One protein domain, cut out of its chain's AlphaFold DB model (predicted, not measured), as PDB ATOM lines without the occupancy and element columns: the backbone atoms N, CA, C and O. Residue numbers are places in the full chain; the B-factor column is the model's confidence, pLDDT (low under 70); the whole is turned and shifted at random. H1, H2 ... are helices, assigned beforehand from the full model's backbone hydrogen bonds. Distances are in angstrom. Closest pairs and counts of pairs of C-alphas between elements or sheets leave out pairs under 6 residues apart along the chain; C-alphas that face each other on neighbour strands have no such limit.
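Overview. This is residues 156 to 195 of the 195 residues of an uncharacterized protein of Ovis aries (UniProt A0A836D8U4). What is seen first? There is little regular structure: the model is mostly loop, residues 156 to 175 winding in a broad path to the short helix H1, with a second short helix, H2, towards the opposite end of the longest axis from Lys 160. How is it made up? The printed part has 40 residues with two named helices, H1 then H2, and no named strand; the class is all helix, with 10 residues in named elements. How large is it? It is compact, with a radius of gyration of the C-alphas of 9.8 A and spans of 29 by 19 by 14 A.

Arrangement. How does H1, residues 176 to 180, stand to H2, residues 188 to 192? They are apart, joined by a short link of 7 residues. What do their backbones show? In H1 every O i to N i+4 pair is within hydrogen-bond range; in H2 0 of 1 is, beside 1 of 2 O i to N i+3 pairs.

Along the chain. Where is H1? It begins at C-alpha 176 (60.920, 51.960, 156.686) and measures 6.3 A. Where is H2? It measures 6.8 A and ends at C-alpha 192 (47.866, 44.837, 144.822).

Size, cuts and confidence. Is anything missing? The printed part has no cut, and Val 195 is the chain's last residue. Where is confidence low? Residues 182 to 195 have pLDDT under 70.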
ATOM      1  N   GLY A 156      58.296  59.279 153.672       81.25
ATOM      2  CA  GLY A 156      57.775  58.210 154.511       81.25
ATOM      3  C   GLY A 156      57.561  58.667 155.945       81.25
ATOM      4  O   GLY A 156      58.076  59.701 156.377       81.25
ATOM      5  N   LEU A 157      56.805  57.871 156.692       85.00
ATOM      6  CA  LEU A 157      56.579  58.094 158.110       85.00
ATOM      7  C   LEU A 157      57.908  58.113 158.873       85.00
ATOM      8  O   LEU A 157      58.887  57.458 158.501       85.00
ATOM      9  N   LEU A 158      57.921  58.869 159.970       84.38
ATOM     10  CA  LEU A 158      59.080  58.975 160.844       84.38
ATOM     11  C   LEU A 158      59.475  57.581 161.370       84.38
ATOM     12  O   LEU A 158      58.602  56.848 161.847       84.38
ATOM     13  N   PRO A 159      60.771  57.211 161.350       81.69
ATOM     14  CA  PRO A 159      61.241  56.018 162.042       81.69
ATOM     15  C   PRO A 159      60.770  56.040 163.502       81.69
ATOM     16  O   PRO A 159      60.904  57.061 164.170       81.69
ATOM     17  N   LYS A 160      60.241  54.914 163.999       84.88
ATOM     18  CA  LYS A 160      59.575  54.769 165.315       84.88
ATOM     19  C   LYS A 160      58.129  55.271 165.405       84.88
ATOM     20  O   LYS A 160      57.582  55.303 166.505       84.88
ATOM     21  N   TYR A 161      57.481  55.615 164.294       86.31
ATOM     22  CA  TYR A 161      56.030  55.773 164.302       86.31
ATOM     23  C   TYR A 161      55.369  54.455 164.746       86.31
ATOM     24  O   TYR A 161      55.483  53.429 164.077       86.31
ATOM     25  N   GLY A 162      54.722  54.492 165.913       88.38
ATOM     26  CA  GLY A 162      54.103  53.331 166.561       88.38
ATOM     27  C   GLY A 162      52.629  53.120 166.211       88.38
ATOM     28  O   GLY A 162      51.987  52.250 166.790       88.38
ATOM     29  N   GLY A 163      52.072  53.932 165.309       89.44
ATOM     30  CA  GLY A 163      50.694  53.781 164.848       89.44
ATOM     31  C   GLY A 163      50.548  52.736 163.740       89.44
ATOM     32  O   GLY A 163      51.523  52.237 163.179       89.44
ATOM     33  N   TYR A 164      49.300  52.432 163.382       88.81
ATOM     34  CA  TYR A 164      48.998  51.522 162.281       88.81
ATOM     35  C   TYR A 164      49.364  52.136 160.921       88.81
ATOM     36  O   TYR A 164      49.064  53.300 160.652       88.81
ATOM     37  N   VAL A 165      49.980  51.328 160.053       86.44
ATOM     38  CA  VAL A 165      50.308  51.689 158.670       86.44
ATOM     39  C   VAL A 165      49.614  50.702 157.720       86.44
ATOM     40  O   VAL A 165      49.987  49.523 157.682       86.44
ATOM     41  N   PRO A 166      48.622  51.147 156.927       83.62
ATOM     42  CA  PRO A 166      47.896  50.279 156.006       83.62
ATOM     43  C   PRO A 166      48.814  49.586 154.990       83.62
ATOM     44  O   PRO A 166      49.600  50.225 154.290       83.62
ATOM     45  N   GLY A 167      48.709  48.258 154.900       80.12
ATOM     46  CA  GLY A 167      49.462  47.450 153.934       80.12
ATOM     47  C   GLY A 167      50.956  47.284 154.238       80.12
ATOM     48  O   GLY A 167      51.653  46.643 153.457       80.12
ATOM     49  N   TYR A 168      51.459  47.817 155.356       85.31
ATOM     50  CA  TYR A 168      52.876  47.715 155.734       85.31
ATOM     51  C   TYR A 168      53.309  46.270 156.010       85.31
ATOM     52  O   TYR A 168      54.366  45.844 155.565       85.31
ATOM     53  N   LYS A 169      52.441  45.478 156.658       84.94
ATOM     54  CA  LYS A 169      52.683  44.059 156.989       84.94
ATOM     55  C   LYS A 169      52.901  43.135 155.780       84.94
ATOM     56  O   LYS A 169      53.239  41.978 155.983       84.94
ATOM     57  N   PHE A 170      52.630  43.604 154.562       84.62
ATOM     58  CA  PHE A 170      52.733  42.816 153.329       84.62
ATOM     59  C   PHE A 170      53.866  43.294 152.414       84.62
ATOM     60  O   PHE A 170      54.004  42.791 151.304       84.62
ATOM     61  N   GLN A 171      54.653  44.282 152.846       81.31
ATOM     62  CA  GLN A 171      55.746  44.843 152.063       81.31
ATOM     63  C   GLN A 171      57.071  44.625 152.798       81.31
ATOM     64  O   GLN A 171      57.187  44.912 153.988       81.31
ATOM     65  N   PHE A 172      58.083  44.135 152.080       83.44
ATOM     66  CA  PHE A 172      59.384  43.768 152.644       83.44
ATOM     67  C   PHE A 172      60.521  44.174 151.695       83.44
ATOM     68  O   PHE A 172      60.285  44.504 150.534       83.44
ATOM     69  N   GLY A 173      61.765  44.161 152.182       86.69
ATOM     70  CA  GLY A 173      62.953  44.378 151.343       86.69
ATOM     71  C   GLY A 173      63.292  45.841 151.022       86.69
ATOM     72  O   GLY A 173      64.193  46.094 150.230       86.69
ATOM     73  N   ARG A 174      62.611  46.816 151.639       84.50
ATOM     74  CA  ARG A 174      62.948  48.251 151.550       84.50
ATOM     75  C   ARG A 174      63.055  48.877 152.940       84.50
ATOM     76  O   ARG A 174      62.621  48.293 153.929       84.50
ATOM     77  N   THR A 175      63.631  50.077 153.026       88.25
ATOM     78  CA  THR A 175      63.719  50.805 154.301       88.25
ATOM     79  C   THR A 175      62.344  51.305 154.760       88.25
ATOM     80  O   THR A 175      61.453  51.537 153.942       88.25
ATOM     81  N   TYR A 176      62.182  51.521 156.071       86.62
ATOM     82  CA  TYR A 176      60.920  51.960 156.686       86.62
ATOM     83  C   TYR A 176      60.307  53.193 156.006       86.62
ATOM     84  O   TYR A 176      59.106  53.230 155.751       86.62
ATOM     85  N   GLY A 177      61.134  54.177 155.641       85.06
ATOM     86  CA  GLY A 177      60.678  55.359 154.910       85.06
ATOM     87  C   GLY A 177      60.035  54.993 153.570       85.06
ATOM     88  O   GLY A 177      58.907  55.388 153.309       85.06
ATOM     89  N   HIS A 178      60.690  54.170 152.750       83.12
ATOM     90  CA  HIS A 178      60.150  53.764 151.446       83.12
ATOM     91  C   HIS A 178      58.857  52.954 151.559       83.12
ATOM     92  O   HIS A 178      57.951  53.132 150.753       83.12
ATOM     93  N   LEU A 179      58.740  52.097 152.576       83.44
ATOM     94  CA  LEU A 179      57.530  51.300 152.813       83.44
ATOM     95  C   LEU A 179      56.325  52.144 153.262       83.44
ATOM     96  O   LEU A 179      55.178  51.706 153.163       83.44
ATOM     97  N   THR A 180      56.574  53.350 153.773       84.00
ATOM     98  CA  THR A 180      55.553  54.221 154.369       84.00
ATOM     99  C   THR A 180      55.269  55.488 153.555       84.00
ATOM    100  O   THR A 180      54.307  56.185 153.874       84.00
ATOM    101  N   GLN A 181      56.038  55.755 152.487       77.69
ATOM    102  CA  GLN A 181      55.895  56.914 151.582       77.69
ATOM    103  C   GLN A 181      54.477  57.059 151.001       77.69
ATOM    104  O   GLN A 181      53.970  58.173 150.924       77.69
ATOM    105  N   ASP A 182      53.788  55.945 150.729       65.06
ATOM    106  CA  ASP A 182      52.448  55.936 150.119       65.06
ATOM    107  C   ASP A 182      51.364  55.334 151.024       65.06
ATOM    108  O   ASP A 182      50.336  54.844 150.551       65.06
ATOM    109  N   ALA A 183      51.576  55.284 152.342       61.34
ATOM    110  CA  ALA A 183      50.606  54.690 153.271       61.34
ATOM    111  C   ALA A 183      49.241  55.408 153.275       61.34
ATOM    112  O   ALA A 183      48.231  54.789 153.593       61.34
ATOM    113  N   LEU A 184      49.220  56.693 152.906       58.09
ATOM    114  CA  LEU A 184      48.014  57.526 152.866       58.09
ATOM    115  C   LEU A 184      47.472  57.763 151.448       58.09
ATOM    116  O   LEU A 184      46.308  58.120 151.311       58.09
ATOM    117  N   ALA A 185      48.301  57.605 150.408       55.22
ATOM    118  CA  ALA A 185      47.964  58.020 149.042       55.22
ATOM    119  C   ALA A 185      47.332  56.909 148.191       55.22
ATOM    120  O   ALA A 185      46.554  57.201 147.288       55.22
ATOM    121  N   LEU A 186      47.645  55.641 148.476       55.88
ATOM    122  CA  LEU A 186      47.123  54.502 147.724       55.88
ATOM    123  C   LEU A 186      46.352  53.573 148.656       55.88
ATOM    124  O   LEU A 186      46.898  53.068 149.643       55.88
ATOM    125  N   SER A 187      45.087  53.329 148.318       56.38
ATOM    126  CA  SER A 187      44.284  52.288 148.961       56.38
ATOM    127  C   SER A 187      44.994  50.934 148.843       56.38
ATOM    128  O   SER A 187      45.699  50.667 147.868       56.38
ATOM    129  N   ALA A 188      44.820  50.060 149.839       55.44
ATOM    130  CA  ALA A 188      45.465  48.743 149.863       55.44
ATOM    131  C   ALA A 188      45.219  47.930 148.571       55.44
ATOM    132  O   ALA A 188      46.100  47.189 148.146       55.44
ATOM    133  N   LEU A 189      44.071  48.141 147.918       56.16
ATOM    134  CA  LEU A 189      43.693  47.512 146.649       56.16
ATOM    135  C   LEU A 189      44.514  48.014 145.452       56.16
ATOM    136  O   LEU A 189      44.932  47.218 144.617       56.16
ATOM    137  N   GLN A 190      44.809  49.315 145.379       60.28
ATOM    138  CA  GLN A 190      45.618  49.882 144.290       60.28
ATOM    139  C   GLN A 190      47.063  49.371 144.315       60.28
ATOM    140  O   GLN A 190      47.691  49.257 143.268       60.28
ATOM    141  N   LYS A 191      47.584  49.025 145.499       60.44
ATOM    142  CA  LYS A 191      48.932  48.456 145.648       60.44
ATOM    143  C   LYS A 191      49.017  46.992 145.204       60.44
ATOM    144  O   LYS A 191      50.089  46.561 144.804       60.44
ATOM    145  N   GLN A 192      47.914  46.239 145.264       58.50
ATOM    146  CA  GLN A 192      47.866  44.837 144.822       58.50
ATOM    147  C   GLN A 192      47.775  44.688 143.297       58.50
ATOM    148  O   GLN A 192      48.167  43.654 142.775       58.50
ATOM    149  N   LEU A 193      47.280  45.710 142.592       60.53
ATOM    150  CA  LEU A 193      47.139  45.713 141.130       60.53
ATOM    151  C   LEU A 193      48.403  46.165 140.379       60.53
ATOM    152  O   LEU A 193      48.428  46.107 139.156       60.53
ATOM    153  N   LEU A 194      49.420  46.653 141.093       57.75
ATOM    154  CA  LEU A 194      50.652  47.210 140.517       57.75
ATOM    155  C   LEU A 194      51.846  46.238 140.627       57.75
ATOM    156  O   LEU A 194      52.994  46.661 140.500       57.75
ATOM    157  N   VAL A 195      51.561  44.960 140.897       48.12
ATOM    158  CA  VAL A 195      52.518  43.841 140.918       48.12
ATOM    159  C   VAL A 195      52.419  43.059 139.619       48.12
ATOM    160  O   VAL A 195      51.274  42.772 139.207       48.12
TER     161      VAL A 195